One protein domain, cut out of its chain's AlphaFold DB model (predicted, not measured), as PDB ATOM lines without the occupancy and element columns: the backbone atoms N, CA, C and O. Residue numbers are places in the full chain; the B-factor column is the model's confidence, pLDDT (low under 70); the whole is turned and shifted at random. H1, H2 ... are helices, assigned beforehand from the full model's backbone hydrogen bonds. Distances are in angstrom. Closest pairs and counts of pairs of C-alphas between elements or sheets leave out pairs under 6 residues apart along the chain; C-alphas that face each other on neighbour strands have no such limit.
ATOM      1  N   GLU A  48     -11.513 -43.492 -42.030       90.69
ATOM      2  CA  GLU A  48     -12.171 -43.109 -40.781       90.69
ATOM      3  C   GLU A  48     -11.227 -43.236 -39.579       90.69
ATOM      4  O   GLU A  48     -11.128 -42.310 -38.776       90.69
ATOM      5  N   GLU A  49     -10.482 -44.338 -39.477       91.50
ATOM      6  CA  GLU A  49      -9.498 -44.532 -38.404       91.50
ATOM      7  C   GLU A  49      -8.354 -43.516 -38.480       91.50
ATOM      8  O   GLU A  49      -7.920 -43.004 -37.451       91.50
ATOM      9  N   ASN A  50      -7.888 -43.172 -39.682       92.25
ATOM     10  CA  ASN A  50      -6.870 -42.136 -39.864       92.25
ATOM     11  C   ASN A  50      -7.374 -40.741 -39.470       92.25
ATOM     12  O   ASN A  50      -6.622 -39.972 -38.875       92.25
ATOM     13  N   ILE A  51      -8.647 -40.428 -39.729       95.44
ATOM     14  CA  ILE A  51      -9.268 -39.179 -39.270       95.44
ATOM     15  C   ILE A  51      -9.348 -39.138 -37.738       95.44
ATOM     16  O   ILE A  51      -9.077 -38.095 -37.142       95.44
ATOM     17  N   GLU A  52      -9.702 -40.243 -37.082       94.44
ATOM     18  CA  GLU A  52      -9.742 -40.287 -35.615       94.44
ATOM     19  C   GLU A  52      -8.338 -40.176 -35.004       94.44
ATOM     20  O   GLU A  52      -8.130 -39.356 -34.112       94.44
ATOM     21  N   LEU A  53      -7.344 -40.887 -35.549       91.12
ATOM     22  CA  LEU A  53      -5.942 -40.759 -35.125       91.12
ATOM     23  C   LEU A  53      -5.403 -39.337 -35.314       91.12
ATOM     24  O   LEU A  53      -4.672 -38.836 -34.455       91.12
ATOM     25  N   PHE A  54      -5.773 -38.671 -36.409       95.19
ATOM     26  CA  PHE A  54      -5.440 -37.269 -36.639       95.19
ATOM     27  C   PHE A  54      -5.998 -36.392 -35.515       95.19
ATOM     28  O   PHE A  54      -5.253 -35.644 -34.885       95.19
ATOM     29  N   LYS A  55      -7.298 -36.508 -35.219       96.25
ATOM     30  CA  LYS A  55      -7.955 -35.704 -34.178       96.25
ATOM     31  C   LYS A  55      -7.343 -35.947 -32.802       96.25
ATOM     32  O   LYS A  55      -7.089 -34.983 -32.084       96.25
ATOM     33  N   GLU A  56      -7.083 -37.205 -32.449       93.44
ATOM     34  CA  GLU A  56      -6.406 -37.570 -31.200       93.44
ATOM     35  C   GLU A  56      -5.015 -36.930 -31.117       93.44
ATOM     36  O   GLU A  56      -4.666 -36.338 -30.098       93.44
ATOM     37  N   THR A  57      -4.251 -36.965 -32.212       92.75
ATOM     38  CA  THR A  57      -2.903 -36.383 -32.276       92.75
ATOM     39  C   THR A  57      -2.934 -34.864 -32.092       92.75
ATOM     40  O   THR A  57      -2.181 -34.328 -31.277       92.75
ATOM     41  N   ILE A  58      -3.834 -34.162 -32.789       96.25
ATOM     42  CA  ILE A  58      -4.009 -32.708 -32.645       96.25
ATOM     43  C   ILE A  58      -4.473 -32.341 -31.229       96.25
ATOM     44  O   ILE A  58      -3.975 -31.382 -30.631       96.25
ATOM     45  N   HIS A  59      -5.392 -33.121 -30.656       94.12
ATOM     46  CA  HIS A  59      -5.844 -32.931 -29.282       94.12
ATOM     47  C   HIS A  59      -4.689 -33.095 -28.282       94.12
ATOM     48  O   HIS A  59      -4.516 -32.253 -27.403       94.12
ATOM     49  N   ASP A  60      -3.868 -34.135 -28.432       91.81
ATOM     50  CA  ASP A  60      -2.723 -34.390 -27.557       91.81
ATOM     51  C   ASP A  60      -1.670 -33.275 -27.627       91.81
ATOM     52  O   ASP A  60      -1.125 -32.888 -26.589       91.81
ATOM     53  N   ILE A  61      -1.412 -32.718 -28.816       92.88
ATOM     54  CA  ILE A  61      -0.505 -31.571 -28.982       92.88
ATOM     55  C   ILE A  61      -1.062 -30.343 -28.257       92.88
ATOM     56  O   ILE A  61      -0.338 -29.704 -27.496       92.88
ATOM     57  N   THR A  62      -2.339 -30.020 -28.466       91.50
ATOM     58  CA  THR A  62      -2.962 -28.785 -27.955       91.50
ATOM     59  C   THR A  62      -3.272 -28.825 -26.459       91.50
ATOM     60  O   THR A  62      -3.243 -27.791 -25.795       91.50
ATOM     61  N   HIS A  63      -3.520 -30.010 -25.895       89.06
ATOM     62  CA  HIS A  63      -3.925 -30.195 -24.497       89.06
ATOM     63  C   HIS A  63      -2.801 -30.783 -23.634       89.06
ATOM     64  O   HIS A  63      -3.031 -31.602 -22.734       89.06
ATOM     65  N   GLN A  64      -1.565 -30.341 -23.877       80.75
ATOM     66  CA  GLN A  64      -0.423 -30.725 -23.056       80.75
ATOM     67  C   GLN A  64      -0.617 -30.310 -21.594       80.75
ATOM     68  O   GLN A  64      -1.081 -29.221 -21.258       80.75
ATOM     69  N   THR A  65      -0.216 -31.197 -20.687       75.31
ATOM     70  CA  THR A  65      -0.244 -30.937 -19.242       75.31
ATOM     71  C   THR A  65       1.171 -30.968 -18.689       75.31
ATOM     72  O   THR A  65       2.057 -31.590 -19.268       75.31
ATOM     73  N   ARG A  66       1.390 -30.419 -17.487       65.69
ATOM     74  CA  ARG A  66       2.695 -30.514 -16.792       65.69
ATOM     75  C   ARG A  66       3.244 -31.945 -16.661       65.69
ATOM     76  O   ARG A  66       4.429 -32.107 -16.408       65.69
ATOM     77  N   ARG A  67       2.394 -32.976 -16.767       66.56
ATOM     78  CA  ARG A  67       2.780 -34.397 -16.680       66.56
ATOM     79  C   ARG A  67       2.885 -35.096 -18.039       66.56
ATOM     80  O   ARG A  67       3.374 -36.218 -18.088       66.56
ATOM     81  N   ARG A  68       2.393 -34.469 -19.105       69.25
ATOM     82  CA  ARG A  68       2.415 -34.955 -20.489       69.25
ATOM     83  C   ARG A  68       2.737 -33.762 -21.382       69.25
ATOM     84  O   ARG A  68       1.830 -33.150 -21.937       69.25
ATOM     85  N   SER A  69       4.014 -33.399 -21.402       82.06
ATOM     86  CA  SER A  69       4.562 -32.426 -22.337       82.06
ATOM     87  C   SER A  69       5.454 -33.178 -23.311       82.06
ATOM     88  O   SER A  69       6.208 -34.065 -22.904       82.06
ATOM     89  N   PHE A  70       5.296 -32.868 -24.586       88.25
ATOM     90  CA  PHE A  70       6.087 -33.429 -25.667       88.25
ATOM     91  C   PHE A  70       7.255 -32.489 -25.960       88.25
ATOM     92  O   PHE A  70       7.118 -31.275 -25.813       88.25
ATOM     93  N   SER A  71       8.405 -33.041 -26.352       91.56
ATOM     94  CA  SER A  71       9.494 -32.205 -26.863       91.56
ATOM     95  C   SER A  71       9.124 -31.637 -28.236       91.56
ATOM     96  O   SER A  71       8.235 -32.170 -28.909       91.56
ATOM     97  N   GLY A  72       9.824 -30.588 -28.672       93.50
ATOM     98  CA  GLY A  72       9.614 -30.017 -30.002       93.50
ATOM     99  C   GLY A  72       9.795 -31.045 -31.123       93.50
ATOM    100  O   GLY A  72       8.974 -31.101 -32.031       93.50
ATOM    101  N   GLU A  73      10.782 -31.940 -31.021       93.94
ATOM    102  CA  GLU A  73      11.018 -32.999 -32.013       93.94
ATOM    103  C   GLU A  73       9.841 -33.975 -32.087       93.94
ATOM    104  O   GLU A  73       9.439 -34.395 -33.172       93.94
ATOM    105  N   MET A  74       9.261 -34.326 -30.933       91.75
ATOM    106  CA  MET A  74       8.084 -35.190 -30.884       91.75
ATOM    107  C   MET A  74       6.870 -34.504 -31.512       91.75
ATOM    108  O   MET A  74       6.140 -35.145 -32.265       91.75
ATOM    109  N   ILE A  75       6.657 -33.215 -31.229       95.06
ATOM    110  CA  ILE A  75       5.556 -32.440 -31.818       95.06
ATOM    111  C   ILE A  75       5.739 -32.339 -33.332       95.06
ATOM    112  O   ILE A  75       4.796 -32.605 -34.071       95.06
ATOM    113  N   LEU A  76       6.949 -32.041 -33.805       95.56
ATOM    114  CA  LEU A  76       7.265 -31.980 -35.230       95.56
ATOM    115  C   LEU A  76       6.975 -33.316 -35.938       95.56
ATOM    116  O   LEU A  76       6.331 -33.340 -36.990       95.56
ATOM    117  N   GLU A  77       7.396 -34.436 -35.341       93.38
ATOM    118  CA  GLU A  77       7.119 -35.785 -35.853       93.38
ATOM    119  C   GLU A  77       5.607 -36.073 -35.892       93.38
ATOM    120  O   GLU A  77       5.097 -36.621 -36.872       93.38
ATOM    121  N   MET A  78       4.877 -35.689 -34.840       93.75
ATOM    122  CA  MET A  78       3.426 -35.860 -34.746       93.75
ATOM    123  C   MET A  78       2.678 -35.022 -35.790       93.75
ATOM    124  O   MET A  78       1.780 -35.547 -36.450       93.75
ATOM    125  N   LEU A  79       3.063 -33.760 -35.992       96.56
ATOM    126  CA  LEU A  79       2.473 -32.873 -36.998       96.56
ATOM    127  C   LEU A  79       2.707 -33.395 -38.413       96.56
ATOM    128  O   LEU A  79       1.760 -33.530 -39.186       96.56
ATOM    129  N   THR A  80       3.951 -33.763 -38.726       95.12
ATOM    130  CA  THR A  80       4.319 -34.300 -40.042       95.12
ATOM    131  C   THR A  80       3.491 -35.540 -40.374       95.12
ATOM    132  O   THR A  80       2.881 -35.614 -41.439       95.12
ATOM    133  N   ARG A  81       3.376 -36.483 -39.430       90.69
ATOM    134  CA  ARG A  81       2.555 -37.689 -39.614       90.69
ATOM    135  C   ARG A  81       1.064 -37.400 -39.709       90.69
ATOM    136  O   ARG A  81       0.366 -38.084 -40.447       90.69
ATOM    137  N   SER A  82       0.568 -36.407 -38.976       95.00
ATOM    138  CA  SER A  82      -0.847 -36.031 -39.037       95.00
ATOM    139  C   SER A  82      -1.237 -35.629 -40.464       95.00
ATOM    140  O   SER A  82      -2.277 -36.047 -40.963       95.00
ATOM    141  N   LEU A  83      -0.369 -34.914 -41.185       95.94
ATOM    142  CA  LEU A  83      -0.615 -34.572 -42.590       95.94
ATOM    143  C   LEU A  83      -0.679 -35.800 -43.516       95.94
ATOM    144  O   LEU A  83      -1.412 -35.781 -44.506       95.94
ATOM    145  N   GLU A  84       0.068 -36.862 -43.205       92.00
ATOM    146  CA  GLU A  84       0.068 -38.120 -43.968       92.00
ATOM    147  C   GLU A  84      -1.222 -38.929 -43.768       92.00
ATOM    148  O   GLU A  84      -1.612 -39.682 -44.657       92.00
ATOM    149  N   MET A  85      -1.919 -38.748 -42.640       93.25
ATOM    150  CA  MET A  85      -3.205 -39.403 -42.359       93.25
ATOM    151  C   MET A  85      -4.349 -38.865 -43.232       93.25
ATOM    152  O   MET A  85      -5.380 -39.524 -43.379       93.25
ATOM    153  N   LEU A  86      -4.190 -37.670 -43.811       95.00
ATOM    154  CA  LEU A  86      -5.211 -37.021 -44.627       95.00
ATOM    155  C   LEU A  86      -4.910 -37.187 -46.121       95.00
ATOM    156  O   LEU A  86      -3.963 -36.601 -46.659       95.00
ATOM    157  N   ASP A  87      -5.769 -37.942 -46.808       93.88
ATOM    158  CA  ASP A  87      -5.738 -38.109 -48.262       93.88
ATOM    159  C   ASP A  87      -6.844 -37.266 -48.928       93.88
ATOM    160  O   ASP A  87      -8.024 -37.631 -48.851       93.88
ATOM    161  N   PRO A  88      -6.497 -36.176 -49.642       93.88
ATOM    162  CA  PRO A  88      -7.476 -35.338 -50.331       93.88
ATOM    163  C   PRO A  88      -8.234 -36.029 -51.463       93.88
ATOM    164  O   PRO A  88      -9.126 -35.424 -52.058       93.88
ATOM    165  N   SER A  89      -7.851 -37.237 -51.878       92.94
ATOM    166  CA  SER A  89      -8.592 -38.035 -52.861       92.94
ATOM    167  C   SER A  89      -9.730 -38.854 -52.252       92.94
ATOM    168  O   SER A  89     -10.646 -39.222 -52.988       92.94
ATOM    169  N   ILE A  90      -9.705 -39.081 -50.936       93.06
ATOM    170  CA  ILE A  90     -10.675 -39.930 -50.232       93.06
ATOM    171  C   ILE A  90     -11.481 -39.121 -49.211       93.06
ATOM    172  O   ILE A  90     -12.696 -39.286 -49.111       93.06
ATOM    173  N   VAL A  91     -10.823 -38.230 -48.467       96.19
ATOM    174  CA  VAL A  91     -11.458 -37.413 -47.427       96.19
ATOM    175  C   VAL A  91     -12.338 -36.333 -48.062       96.19
ATOM    176  O   VAL A  91     -11.936 -35.661 -49.014       96.19
ATOM    177  N   GLU A  92     -13.546 -36.152 -47.519       97.38
ATOM    178  CA  GLU A  92     -14.478 -35.120 -47.975       97.38
ATOM    179  C   GLU A  92     -13.842 -33.719 -47.841       97.38
ATOM    180  O   GLU A  92     -13.283 -33.410 -46.786       97.38
ATOM    181  N   PRO A  93     -13.890 -32.860 -48.880       98.06
ATOM    182  CA  PRO A  93     -13.144 -31.603 -48.888       98.06
ATOM    183  C   PRO A  93     -13.434 -30.637 -47.737       98.06
ATOM    184  O   PRO A  93     -12.493 -30.036 -47.218       98.06
ATOM    185  N   LYS A  94     -14.697 -30.459 -47.326       98.38
ATOM    186  CA  LYS A  94     -15.025 -29.558 -46.212       98.38
ATOM    187  C   LYS A  94     -14.472 -30.089 -44.898       98.38
ATOM    188  O   LYS A  94     -13.807 -29.336 -44.192       98.38
ATOM    189  N   LEU A  95     -14.667 -31.374 -44.617       98.19
ATOM    190  CA  LEU A  95     -14.076 -32.039 -43.461       98.19
ATOM    191  C   LEU A  95     -12.547 -31.931 -43.483       98.19
ATOM    192  O   LEU A  95     -11.944 -31.597 -42.469       98.19
ATOM    193  N   GLY A  96     -11.912 -32.146 -44.637       98.31
ATOM    194  CA  GLY A  96     -10.468 -31.977 -44.801       98.31
ATOM    195  C   GLY A  96      -9.993 -30.568 -44.436       98.31
ATOM    196  O   GLY A  96      -9.008 -30.421 -43.719       98.31
ATOM    197  N   LEU A  97     -10.720 -29.528 -44.853       98.62
ATOM    198  CA  LEU A  97     -10.421 -28.138 -44.487       98.62
ATOM    199  C   LEU A  97     -10.635 -27.850 -42.995       98.62
ATOM    200  O   LEU A  97      -9.885 -27.065 -42.422       98.62
ATOM    201  N   GLU A  98     -11.627 -28.471 -42.356       98.50
ATOM    202  CA  GLU A  98     -11.831 -28.362 -40.904       98.50
ATOM    203  C   GLU A  98     -10.694 -29.028 -40.128       98.50
ATOM    204  O   GLU A  98     -10.145 -28.418 -39.213       98.50
ATOM    205  N   LEU A  99     -10.289 -30.232 -40.536       98.56
ATOM    206  CA  LEU A  99      -9.153 -30.945 -39.951       98.56
ATOM    207  C   LEU A  99      -7.856 -30.146 -40.137       98.56
ATOM    208  O   LEU A  99      -7.111 -29.947 -39.180       98.56
ATOM    209  N   MET A 100      -7.621 -29.611 -41.338       98.44
ATOM    210  CA  MET A 100      -6.476 -28.739 -41.599       98.44
ATOM    211  C   MET A 100      -6.522 -27.446 -40.781       98.44
ATOM    212  O   MET A 100      -5.473 -26.963 -40.365       98.44
ATOM    213  N   ALA A 101      -7.706 -26.891 -40.507       97.62
ATOM    214  CA  ALA A 101      -7.813 -25.739 -39.620       97.62
ATOM    215  C   ALA A 101      -7.351 -26.084 -38.196       97.62
ATOM    216  O   ALA A 101      -6.518 -25.369 -37.648       97.62
ATOM    217  N   SER A 102      -7.794 -27.220 -37.649       97.56
ATOM    218  CA  SER A 102      -7.325 -27.694 -36.341       97.56
ATOM    219  C   SER A 102      -5.823 -27.992 -36.318       97.56
ATOM    220  O   SER A 102      -5.186 -27.799 -35.289       97.56
ATOM    221  N   PHE A 103      -5.239 -28.425 -37.439       97.94
ATOM    222  CA  PHE A 103      -3.786 -28.554 -37.573       97.94
ATOM    223  C   PHE A 103      -3.077 -27.200 -37.472       97.94
ATOM    224  O   PHE A 103      -2.146 -27.063 -36.685       97.94
ATOM    225  N   TYR A 104      -3.520 -26.186 -38.218       96.94
ATOM    226  CA  TYR A 104      -2.908 -24.853 -38.167       96.94
ATOM    227  C   TYR A 104      -3.017 -24.200 -36.788       96.94
ATOM    228  O   TYR A 104      -2.090 -23.524 -36.362       96.94
ATOM    229  N   GLU A 105      -4.105 -24.456 -36.064       94.44
ATOM    230  CA  GLU A 105      -4.315 -23.966 -34.696       94.44
ATOM    231  C   GLU A 105      -3.313 -24.545 -33.671       94.44
ATOM    232  O   GLU A 105      -3.265 -24.095 -32.526       94.44
ATOM    233  N   THR A 106      -2.473 -25.512 -34.064       95.12
ATOM    234  CA  THR A 106      -1.394 -26.048 -33.216       95.12
ATOM    235  C   THR A 106      -0.082 -25.255 -33.280       95.12
ATOM    236  O   THR A 106       0.819 -25.513 -32.477       95.12
ATOM    237  N   ASP A 107       0.030 -24.273 -34.179       93.12
ATOM    238  CA  ASP A 107       1.249 -23.492 -34.430       93.12
ATOM    239  C   ASP A 107       1.830 -22.823 -33.182       93.12
ATOM    240  O   ASP A 107       3.021 -22.956 -32.907       93.12
ATOM    241  N   SER A 108       0.991 -22.186 -32.370       91.06
ATOM    242  CA  SER A 108       1.403 -21.521 -31.136       91.06
ATOM    243  C   SER A 108       2.038 -22.502 -30.152       91.06
ATOM    244  O   SER A 108       3.057 -22.199 -29.533       91.06
ATOM    245  N   VAL A 109       1.479 -23.705 -30.017       92.12
ATOM    246  CA  VAL A 109       2.033 -24.741 -29.143       92.12
ATOM    247  C   VAL A 109       3.346 -25.272 -29.708       92.12
ATOM    248  O   VAL A 109       4.293 -25.468 -28.949       92.12
ATOM    249  N   ALA A 110       3.417 -25.475 -31.024       92.25
ATOM    250  CA  ALA A 110       4.609 -25.968 -31.700       92.25
ATOM    251  C   ALA A 110       5.785 -24.989 -31.567       92.25
ATOM    252  O   ALA A 110       6.829 -25.366 -31.038       92.25
ATOM    253  N   ILE A 111       5.598 -23.717 -31.927       90.06
ATOM    254  CA  ILE A 111       6.651 -22.693 -31.852       90.06
ATOM    255  C   ILE A 111       7.108 -22.457 -30.407       90.06
ATOM    256  O   ILE A 111       8.295 -22.320 -30.133       90.06
ATOM    257  N   ASN A 112       6.193 -22.491 -29.436       90.81
ATOM    258  CA  ASN A 112       6.571 -22.333 -28.030       90.81
ATOM    259  C   ASN A 112       7.237 -23.584 -27.421       90.81
ATOM    260  O   ASN A 112       7.701 -23.526 -26.279       90.81
ATOM    261  N   SER A 113       7.273 -24.715 -28.134       89.88
ATOM    262  CA  SER A 113       7.843 -25.971 -27.628       89.88
ATOM    263  C   SER A 113       9.355 -26.100 -27.828       89.88
ATOM    264  O   SER A 113       9.997 -26.866 -27.107       89.88
ATOM    265  N   SER A 114       9.933 -25.369 -28.786       87.12
ATOM    266  CA  SER A 114      11.370 -25.372 -29.066       87.12
ATOM    267  C   SER A 114      11.754 -24.155 -29.896       87.12
ATOM    268  O   SER A 114      11.064 -23.851 -30.856       87.12
ATOM    269  N   THR A 115      12.885 -23.525 -29.571       80.25
ATOM    270  CA  THR A 115      13.505 -22.471 -30.396       80.25
ATOM    271  C   THR A 115      14.536 -23.019 -31.387       80.25
ATOM    272  O   THR A 115      15.114 -22.269 -32.165       80.25
ATOM    273  N   GLU A 116      14.868 -24.310 -31.307       91.62
ATOM    274  CA  GLU A 116      15.863 -24.942 -32.189       91.62
ATOM    275  C   GLU A 116      15.238 -25.478 -33.482       91.62
ATOM    276  O   GLU A 116      15.969 -25.816 -34.406       91.62
ATOM    277  N   LEU A 117      13.904 -25.547 -33.540       93.50
ATOM    278  CA  LEU A 117      13.138 -26.159 -34.630       93.50
ATOM    279  C   LEU A 117      12.236 -25.155 -35.363       93.50
ATOM    280  O   LEU A 117      11.298 -25.559 -36.049       93.50
ATOM    281  N   ASP A 118      12.481 -23.851 -35.197       90.88
ATOM    282  CA  ASP A 118      11.649 -22.789 -35.779       90.88
ATOM    283  C   ASP A 118      11.504 -22.962 -37.299       90.88
ATOM    284  O   ASP A 118      10.399 -22.868 -37.833       90.88
ATOM    285  N   TYR A 119      12.604 -23.287 -37.986       92.38
ATOM    286  CA  TYR A 119      12.614 -23.508 -39.432       92.38
ATOM    287  C   TYR A 119      11.831 -24.764 -39.833       92.38
ATOM    288  O   TYR A 119      11.067 -24.753 -40.796       92.38
ATOM    289  N   GLU A 120      11.992 -25.863 -39.101       95.69
ATOM    290  CA  GLU A 120      11.282 -27.110 -39.361       95.69
ATOM    291  C   GLU A 120       9.775 -26.952 -39.140       95.69
ATOM    292  O   GLU A 120       8.979 -27.447 -39.944       95.69
ATOM    293  N   PHE A 121       9.370 -26.230 -38.094       95.31
ATOM    294  CA  PHE A 121       7.968 -25.895 -37.874       95.31
ATOM    295  C   PHE A 121       7.434 -24.984 -38.978       95.31
ATOM    296  O   PHE A 121       6.379 -25.283 -39.539       95.31
ATOM    297  N   GLU A 122       8.174 -23.938 -39.353       93.06
ATOM    298  CA  GLU A 122       7.812 -23.072 -40.477       93.06
ATOM    299  C   GLU A 122       7.587 -23.894 -41.753       93.06
ATOM    300  O   GLU A 122       6.563 -23.735 -42.416       93.06
ATOM    301  N   MET A 123       8.485 -24.828 -42.072       94.12
ATOM    302  CA  MET A 123       8.352 -25.716 -43.230       94.12
ATOM    303  C   MET A 123       7.103 -26.602 -43.152       94.12
ATOM    304  O   MET A 123       6.387 -26.757 -44.146       94.12
ATOM    305  N   VAL A 124       6.795 -27.154 -41.978       96.56
ATOM    306  CA  VAL A 124       5.619 -28.011 -41.788       96.56
ATOM    307  C   VAL A 124       4.310 -27.240 -41.995       96.56
ATOM    308  O   VAL A 124       3.410 -27.766 -42.652       96.56
ATOM    309  N   TYR A 125       4.193 -25.993 -41.529       96.25
ATOM    310  CA  TYR A 125       2.974 -25.188 -41.716       96.25
ATOM    311  C   TYR A 125       2.891 -24.525 -43.094       96.25
ATOM    312  O   TYR A 125       1.858 -24.602 -43.771       96.25
ATOM    313  N   SER A 126       3.978 -23.884 -43.522       93.38
ATOM    314  CA  SER A 126       4.021 -23.070 -44.739       93.38
ATOM    315  C   SER A 126       4.318 -23.884 -46.002       93.38
ATOM    316  O   SER A 126       4.059 -23.413 -47.103       93.38
ATOM    317  N   SER A 127       4.826 -25.113 -45.908       94.00
ATOM    318  CA  SER A 127       5.015 -25.981 -47.078       94.00
ATOM    319  C   SER A 127       4.033 -27.142 -47.047       94.00
ATOM    320  O   SER A 127       3.044 -27.126 -47.777       94.00
ATOM    321  N   ASN A 128       4.260 -28.132 -46.182       95.38
ATOM    322  CA  ASN A 128       3.495 -29.380 -46.209       95.38
ATOM    323  C   ASN A 128       2.013 -29.158 -45.872       95.38
ATOM    324  O   ASN A 128       1.130 -29.649 -46.577       95.38
ATOM    325  N   GLY A 129       1.741 -28.387 -44.817       97.62
ATOM    326  CA  GLY A 129       0.390 -28.006 -44.420       97.62
ATOM    327  C   GLY A 129      -0.305 -27.187 -45.504       97.62
ATOM    328  O   GLY A 129      -1.451 -27.475 -45.849       97.62
ATOM    329  N   PHE A 130       0.409 -26.231 -46.104       97.62
ATOM    330  CA  PHE A 130      -0.133 -25.386 -47.168       97.62
ATOM    331  C   PHE A 130      -0.542 -26.207 -48.393       97.62
ATOM    332  O   PHE A 130      -1.670 -26.081 -48.869       97.62
ATOM    333  N   GLU A 131       0.343 -27.076 -48.886       97.62
ATOM    334  CA  GLU A 131       0.062 -27.930 -50.044       97.62
ATOM    335  C   GLU A 131      -1.170 -28.804 -49.794       97.62
ATOM    336  O   GLU A 131      -2.081 -28.854 -50.627       97.62
ATOM    337  N   LYS A 132      -1.249 -29.423 -48.607       98.12
ATOM    338  CA  LYS A 132      -2.383 -30.260 -48.202       98.12
ATOM    339  C   LYS A 132      -3.687 -29.463 -48.124       98.12
ATOM    340  O   LYS A 132      -4.709 -29.901 -48.655       98.12
ATOM    341  N   PHE A 133      -3.655 -28.280 -47.510       98.56
ATOM    342  CA  PHE A 133      -4.806 -27.381 -47.442       98.56
ATOM    343  C   PHE A 133      -5.272 -26.971 -48.841       98.56
ATOM    344  O   PHE A 133      -6.458 -27.074 -49.152       98.56
ATOM    345  N   ALA A 134      -4.347 -26.546 -49.704       98.19
ATOM    346  CA  ALA A 134      -4.650 -26.098 -51.058       98.19
ATOM    347  C   ALA A 134      -5.281 -27.216 -51.905       98.19
ATOM    348  O   ALA A 134      -6.180 -26.954 -52.707       98.19
ATOM    349  N   GLU A 135      -4.862 -28.471 -51.721       98.12
ATOM    350  CA  GLU A 135      -5.496 -29.622 -52.370       98.12
ATOM    351  C   GLU A 135      -6.952 -29.819 -51.945       98.12
ATOM    352  O   GLU A 135      -7.816 -29.980 -52.814       98.12
ATOM    353  N   PHE A 136      -7.248 -29.760 -50.643       98.56
ATOM    354  CA  PHE A 136      -8.626 -29.813 -50.155       98.56
ATOM    355  C   PHE A 136      -9.448 -28.615 -50.640       98.56
ATOM    356  O   PHE A 136     -10.567 -28.785 -51.127       98.56
ATOM    357  N   ALA A 137      -8.877 -27.412 -50.586       98.19
ATOM    358  CA  ALA A 137      -9.524 -26.180 -51.013       98.19
ATOM    359  C   ALA A 137      -9.923 -26.221 -52.494       98.19
ATOM    360  O   ALA A 137     -11.070 -25.920 -52.823       98.19
ATOM    361  N   ARG A 138      -9.027 -26.681 -53.381       97.62
ATOM    362  CA  ARG A 138      -9.316 -26.840 -54.819       97.62
ATOM    363  C   ARG A 138     -10.446 -27.827 -55.101       97.62
ATOM    364  O   ARG A 138     -11.156 -27.672 -56.092       97.62
ATOM    365  N   LYS A 139     -10.586 -28.865 -54.273       97.25
ATOM    366  CA  LYS A 139     -11.629 -29.891 -54.423       97.25
ATOM    367  C   LYS A 139     -12.946 -29.506 -53.754       97.25
ATOM    368  O   LYS A 139     -13.960 -30.149 -54.015       97.25
ATOM    369  N   CYS A 140     -12.951 -28.481 -52.905       97.56
ATOM    370  CA  CYS A 140     -14.147 -28.037 -52.210       97.56
ATOM    371  C   CYS A 140     -15.082 -27.287 -53.175       97.56
ATOM    372  O   CYS A 140     -14.703 -26.243 -53.709       97.56
ATOM    373  N   PRO A 141     -16.323 -27.762 -53.392       94.81
ATOM    374  CA  PRO A 141     -17.263 -27.094 -54.295       94.81
ATOM    375  C   PRO A 141     -17.811 -25.777 -53.723       94.81
ATOM    376  O   PRO A 141     -18.393 -24.978 -54.452       94.81
ATOM    377  N   ASP A 142     -17.650 -25.551 -52.420       97.31
ATOM    378  CA  ASP A 142     -18.151 -24.381 -51.710       97.31
ATOM    379  C   ASP A 142     -17.012 -23.389 -51.453       97.31
ATOM    380  O   ASP A 142     -16.351 -23.415 -50.415       97.31
ATOM    381  N   SER A 143     -16.769 -22.500 -52.418       94.88
ATOM    382  CA  SER A 143     -15.701 -21.500 -52.310       94.88
ATOM    383  C   SER A 143     -15.896 -20.533 -51.141       94.88
ATOM    384  O   SER A 143     -14.921 -19.987 -50.629       94.88
ATOM    385  N   ASP A 144     -17.141 -20.300 -50.722       96.38
ATOM    386  CA  ASP A 144     -17.438 -19.374 -49.628       96.38
ATOM    387  C   ASP A 144     -17.042 -19.990 -48.290       96.38
ATOM    388  O   ASP A 144     -16.478 -19.294 -47.445       96.38
ATOM    389  N   PHE A 145     -17.232 -21.301 -48.142       97.81
ATOM    390  CA  PHE A 145     -16.677 -22.054 -47.026       97.81
ATOM    391  C   PHE A 145     -15.145 -21.963 -46.979       97.81
ATOM    392  O   PHE A 145     -14.592 -21.626 -45.934       97.81
ATOM    393  N   VAL A 146     -14.450 -22.168 -48.106       98.00
ATOM    394  CA  VAL A 146     -12.977 -22.047 -48.157       98.00
ATOM    395  C   VAL A 146     -12.522 -20.653 -47.714       98.00
ATOM    396  O   VAL A 146     -11.641 -20.526 -46.866       98.00
ATOM    397  N   VAL A 147     -13.162 -19.596 -48.230       96.94
ATOM    398  CA  VAL A 147     -12.865 -18.206 -47.844       96.94
ATOM    399  C   VAL A 147     -13.072 -17.985 -46.345       96.94
ATOM    400  O   VAL A 147     -12.255 -17.318 -45.713       96.94
ATOM    401  N   GLN A 148     -14.144 -18.527 -45.761       96.50
ATOM    402  CA  GLN A 148     -14.406 -18.406 -44.323       96.50
ATOM    403  C   GLN A 148     -13.331 -19.096 -43.482       96.50
ATOM    404  O   GLN A 148     -12.883 -18.515 -42.493       96.50
ATOM    405  N   VAL A 149     -12.882 -20.287 -43.888       97.12
ATOM    406  CA  VAL A 149     -11.806 -21.009 -43.196       97.12
ATOM    407  C   VAL A 149     -10.496 -20.219 -43.253       97.12
ATOM    408  O   VAL A 149      -9.892 -19.998 -42.207       97.12
ATOM    409  N   VAL A 150     -10.093 -19.717 -44.429       96.50
ATOM    410  CA  VAL A 150      -8.867 -18.904 -44.559       96.50
ATOM    411  C   VAL A 150      -8.950 -17.643 -43.697       96.50
ATOM    412  O   VAL A 150      -8.019 -17.349 -42.954       96.50
ATOM    413  N   LYS A 151     -10.080 -16.918 -43.731       94.19
ATOM    414  CA  LYS A 151     -10.272 -15.730 -42.884       94.19
ATOM    415  C   LYS A 151     -10.140 -16.048 -41.404       94.19
ATOM    416  O   LYS A 151      -9.516 -15.278 -40.686       94.19
ATOM    417  N   ARG A 152     -10.741 -17.153 -40.953       94.25
ATOM    418  CA  ARG A 152     -10.658 -17.584 -39.556       94.25
ATOM    419  C   ARG A 152      -9.213 -17.866 -39.157       94.25
ATOM    420  O   ARG A 152      -8.784 -17.374 -38.125       94.25
ATOM    421  N   LEU A 153      -8.475 -18.605 -39.984       94.19
ATOM    422  CA  LEU A 153      -7.094 -18.988 -39.692       94.19
ATOM    423  C   LEU A 153      -6.143 -17.789 -39.653       94.19
ATOM    424  O   LEU A 153      -5.321 -17.711 -38.748       94.19
ATOM    425  N   VAL A 154      -6.276 -16.851 -40.593       91.31
ATOM    426  CA  VAL A 154      -5.393 -15.674 -40.696       91.31
ATOM    427  C   VAL A 154      -5.753 -14.579 -39.685       91.31
ATOM    428  O   VAL A 154      -4.909 -13.760 -39.339       91.31
ATOM    429  N   ALA A 155      -6.995 -14.541 -39.189       89.56
ATOM    430  CA  ALA A 155      -7.403 -13.562 -38.179       89.56
ATOM    431  C   ALA A 155      -6.681 -13.735 -36.830       89.56
ATOM    432  O   ALA A 155      -6.652 -12.786 -36.051       89.56
ATOM    433  N   ASP A 156      -6.128 -14.920 -36.575       83.75
ATOM    434  CA  ASP A 156      -5.474 -15.306 -35.323       83.75
ATOM    435  C   ASP A 156      -4.115 -15.972 -35.612       83.75
ATOM    436  O   ASP A 156      -3.896 -17.136 -35.288       83.75
ATOM    437  N   ASP A 157      -3.240 -15.264 -36.336       83.12
ATOM    438  CA  ASP A 157      -1.920 -15.745 -36.775       83.12
ATOM    439  C   ASP A 157      -0.778 -15.010 -36.051       83.12
ATOM    440  O   ASP A 157      -0.051 -14.203 -36.635       83.12
ATOM    441  N   ASP A 158      -0.628 -15.286 -34.754       81.31
ATOM    442  CA  ASP A 158       0.369 -14.643 -33.881       81.31
ATOM    443  C   ASP A 158       1.823 -14.857 -34.343       81.31
ATOM    444  O   ASP A 158       2.703 -14.047 -34.039       81.31
ATOM    445  N   TYR A 159       2.079 -15.936 -35.089       80.75
ATOM    446  CA  TYR A 159       3.419 -16.366 -35.495       80.75
ATOM    447  C   TYR A 159       3.657 -16.293 -37.009       80.75
ATOM    448  O   TYR A 159       4.699 -16.733 -37.484       80.75
ATOM    449  N   SER A 160       2.729 -15.706 -37.774       85.88
ATOM    450  CA  SER A 160       2.794 -15.584 -39.242       85.88
ATOM    451  C   SER A 160       2.881 -16.917 -40.010       85.88
ATOM    452  O   SER A 160       3.192 -16.923 -41.203       85.88
ATOM    453  N   MET A 161       2.567 -18.044 -39.364       87.75
ATOM    454  CA  MET A 161       2.673 -19.397 -39.932       87.75
ATOM    455  C   MET A 161       1.563 -19.699 -40.944       87.75
ATOM    456  O   MET A 161       1.638 -20.672 -41.700       87.75
ATOM    457  N   ARG A 162       0.521 -18.863 -40.974       91.56
ATOM    458  CA  ARG A 162      -0.690 -19.052 -41.782       91.56
ATOM    459  C   ARG A 162      -0.795 -18.028 -42.912       91.56
ATOM    460  O   ARG A 162      -1.630 -18.193 -43.801       91.56
ATOM    461  N   THR A 163       0.075 -17.017 -42.931       88.75
ATOM    462  CA  THR A 163       0.140 -15.954 -43.955       88.75
ATOM    463  C   THR A 163       0.178 -16.484 -45.387       88.75
ATOM    464  O   THR A 163      -0.518 -15.953 -46.253       88.75
ATOM    465  N   LYS A 164       0.873 -17.601 -45.638       93.19
ATOM    466  CA  LYS A 164       0.937 -18.212 -46.974       93.19
ATOM    467  C   LYS A 164      -0.432 -18.626 -47.528       93.19
ATOM    468  O   LYS A 164      -0.639 -18.588 -48.739       93.19
ATOM    469  N   LEU A 165      -1.399 -18.962 -46.664       94.81
ATOM    470  CA  LEU A 165      -2.781 -19.231 -47.088       94.81
ATOM    471  C   LEU A 165      -3.424 -18.004 -47.745       94.81
ATOM    472  O   LEU A 165      -4.276 -18.161 -48.617       94.81
ATOM    473  N   LEU A 166      -3.029 -16.797 -47.331       92.62
ATOM    474  CA  LEU A 166      -3.467 -15.545 -47.935       92.62
ATOM    475  C   LEU A 166      -2.636 -15.208 -49.179       92.62
ATOM    476  O   LEU A 166      -3.216 -14.924 -50.228       92.62
ATOM    477  N   ASP A 167      -1.307 -15.274 -49.072       92.50
ATOM    478  CA  ASP A 167      -0.384 -14.865 -50.141       92.50
ATOM    479  C   ASP A 167      -0.550 -15.707 -51.410       92.50
ATOM    480  O   ASP A 167      -0.495 -15.192 -52.529       92.50
ATOM    481  N   GLU A 168      -0.831 -17.000 -51.244       95.56
ATOM    482  CA  GLU A 168      -1.005 -17.948 -52.344       95.56
ATOM    483  C   GLU A 168      -2.464 -18.388 -52.528       95.56
ATOM    484  O   GLU A 168      -2.740 -19.383 -53.206       95.56
ATOM    485  N   ALA A 169      -3.427 -17.628 -51.992       95.00
ATOM    486  CA  ALA A 169      -4.855 -17.927 -52.107       95.00
ATOM    487  C   ALA A 169      -5.319 -18.101 -53.566       95.00
ATOM    488  O   ALA A 169      -6.237 -18.868 -53.855       95.00
ATOM    489  N   SER A 170      -4.668 -17.416 -54.511       94.62
ATOM    490  CA  SER A 170      -4.956 -17.511 -55.948       94.62
ATOM    491  C   SER A 170      -4.658 -18.884 -56.555       94.62
ATOM    492  O   SER A 170      -5.191 -19.209 -57.613       94.62
ATOM    493  N   SER A 171      -3.862 -19.718 -55.880       95.44
ATOM    494  CA  SER A 171      -3.569 -21.092 -56.305       95.44
ATOM    495  C   SER A 171      -4.718 -22.078 -56.040       95.44
ATOM    496  O   SER A 171      -4.703 -23.201 -56.562       95.44
ATOM    497  N   PHE A 172      -5.713 -21.686 -55.234       95.75
ATOM    498  CA  PHE A 172      -6.851 -22.541 -54.879       95.75
ATOM    499  C   PHE A 172      -8.217 -21.833 -54.835       95.75
ATOM    500  O   PHE A 172      -9.236 -22.512 -54.716       95.75
ATOM    501  N   LEU A 173      -8.280 -20.506 -54.975       95.12
ATOM    502  CA  LEU A 173      -9.523 -19.736 -55.081       95.12
ATOM    503  C   LEU A 173      -9.696 -19.106 -56.466       95.12
ATOM    504  O   LEU A 173      -8.743 -18.681 -57.113       95.12
ATOM    505  N   SER A 174     -10.953 -18.966 -56.888       92.62
ATOM    506  CA  SER A 174     -11.312 -18.143 -58.048       92.62
ATOM    507  C   SER A 174     -11.186 -16.647 -57.738       92.62
ATOM    508  O   SER A 174     -11.264 -16.236 -56.580       92.62
ATOM    509  N   GLU A 175     -11.093 -15.800 -58.768       91.25
ATOM    510  CA  GLU A 175     -11.062 -14.335 -58.605       91.25
ATOM    511  C   GLU A 175     -12.261 -13.793 -57.810       91.25
ATOM    512  O   GLU A 175     -12.110 -12.926 -56.949       91.25
ATOM    513  N   ALA A 176     -13.456 -14.345 -58.046       91.25
ATOM    514  CA  ALA A 176     -14.658 -13.962 -57.312       91.25
ATOM    515  C   ALA A 176     -14.545 -14.289 -55.812       91.25
ATOM    516  O   ALA A 176     -15.000 -13.508 -54.974       91.25
ATOM    517  N   ALA A 177     -13.923 -15.416 -55.461       92.06
ATOM    518  CA  ALA A 177     -13.677 -15.796 -54.074       92.06
ATOM    519  C   ALA A 177     -12.535 -14.975 -53.441       92.06
ATOM    520  O   ALA A 177     -12.662 -14.539 -52.298       92.06
ATOM    521  N   LEU A 178     -11.475 -14.660 -54.192       91.88
ATOM    522  CA  LEU A 178     -10.401 -13.755 -53.754       91.88
ATOM    523  C   LEU A 178     -10.925 -12.354 -53.411       91.88
ATOM    524  O   LEU A 178     -10.536 -11.773 -52.396       91.88
ATOM    525  N   ALA A 179     -11.858 -11.830 -54.210       90.06
ATOM    526  CA  ALA A 179     -12.515 -10.559 -53.922       90.06
ATOM    527  C   ALA A 179     -13.264 -10.594 -52.578       90.06
ATOM    528  O   ALA A 179     -13.214  -9.629 -51.817       90.06
ATOM    529  N   LYS A 180     -13.906 -11.725 -52.242       90.31
ATOM    530  CA  LYS A 180     -14.557 -11.929 -50.936       90.31
ATOM    531  C   LYS A 180     -13.548 -12.064 -49.798       90.31
ATOM    532  O   LYS A 180     -13.860 -11.659 -48.677       90.31
ATOM    533  N   LEU A 181     -12.367 -12.628 -50.059       86.62
ATOM    534  CA  LEU A 181     -11.289 -12.756 -49.077       86.62
ATOM    535  C   LEU A 181     -10.726 -11.387 -48.667       86.62
ATOM    536  O   LEU A 181     -10.284 -11.232 -47.535       86.62
ATOM    537  N   GLY A 182     -10.821 -10.384 -49.545       77.81
ATOM    538  CA  GLY A 182     -10.175  -9.085 -49.351       77.81
ATOM    539  C   GLY A 182      -8.703  -9.088 -49.775       77.81
ATOM    540  O   GLY A 182      -8.022  -8.088 -49.590       77.81
TER     541      GLY A 182
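What this domain is: This is residues 48 to 182 of the 191 residues of an uncharacterized protein of Spirochaetae bacterium HGW-Spirochaetae-2 (UniProt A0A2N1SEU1). Five helices lie nearly side by side in an up-and-down bundle of two staggered rows: H1, H3 and H6 run one way in one row, and H2 and H5 run the other way in the second. The short helix H4 packs on H2 and H5 near one end of the bundle, H7 covers part of H5 and H6, and H8 packs on H6 at the far edge, while the loop round Arg 67 lies at the opposite end of the longest axis. The printed part has 135 residues with eight named helices, H1 to H8 in order along the chain, and no named strand; the class is all helix. It is compact, with a radius of gyration of the C-alphas of 14.6 A, and only just elongated, spanning 48 by 32 by 20 A.

Where its parts are: H1 is residues 48 to 62, 21.3 A long, beginning at C-alpha 48 (-12.171, -43.109, -40.781). H2 is residues 72 to 85, 20.1 A. H3 is residues 93 to 104, 16.3 A, and H4 is residues 107 to 111. H5, residues 118 to 139, is the longest helix at 30.7 A, from C-alpha 118 at (11.649, -22.789, -35.779). H6 is residues 143 to 154, 16.6 A. H7 is residues 164 to 167, and H8 is residues 175 to 181, ending at C-alpha 181 (-11.289, -12.756, -49.077).

How they stand to each other: In the bundle of H1, H2, H3, H5 and H6, each helix runs against the one before it. H1 and H2 form a helical hairpin at a shallow tilt of 23 degrees; their closest C-alphas, of Asn 50 and Met 85, are 5.2 A apart. H1 only just touches H3, with 3 pairs of C-alphas within 8 A, the closest Ile 58 and Phe 103 at 6.4 A. H5 is the hub, touching H2, H3, H4 and H7. It touches H2 with C-alphas of Thr 80 and Val 124 closest, 6.7 A, and H3 with those of Pro 93 and Phe 136 closest, 5.0 A. H3 and H6 touch at a shallow tilt of 4 degrees, the same way, closest at the C-alphas of Ala 101 and Leu 153, 6.8 A. H6 touches H8 at a steep tilt of 40 degrees, closest at the C-alphas of Val 147 and Leu 181, 5.8 A. H1 and H5 are apart. Every O i to N i+4 pair is within hydrogen-bond range in H1, H3, H4, H6 and H8, against 9 of 10 in H2 and 15 of 18 in H5; H7 is too short for such a pair.

The domain as a whole: The C-alphas farthest apart are those of Arg 67 and Ala 176, 48.7 A. The printed part has no cut. The links H3 to H4 and H5 to H6 are tight, the others short, and no link is long. The mean pLDDT of the printed part is 92.7; residues 66 to 68 are under 70.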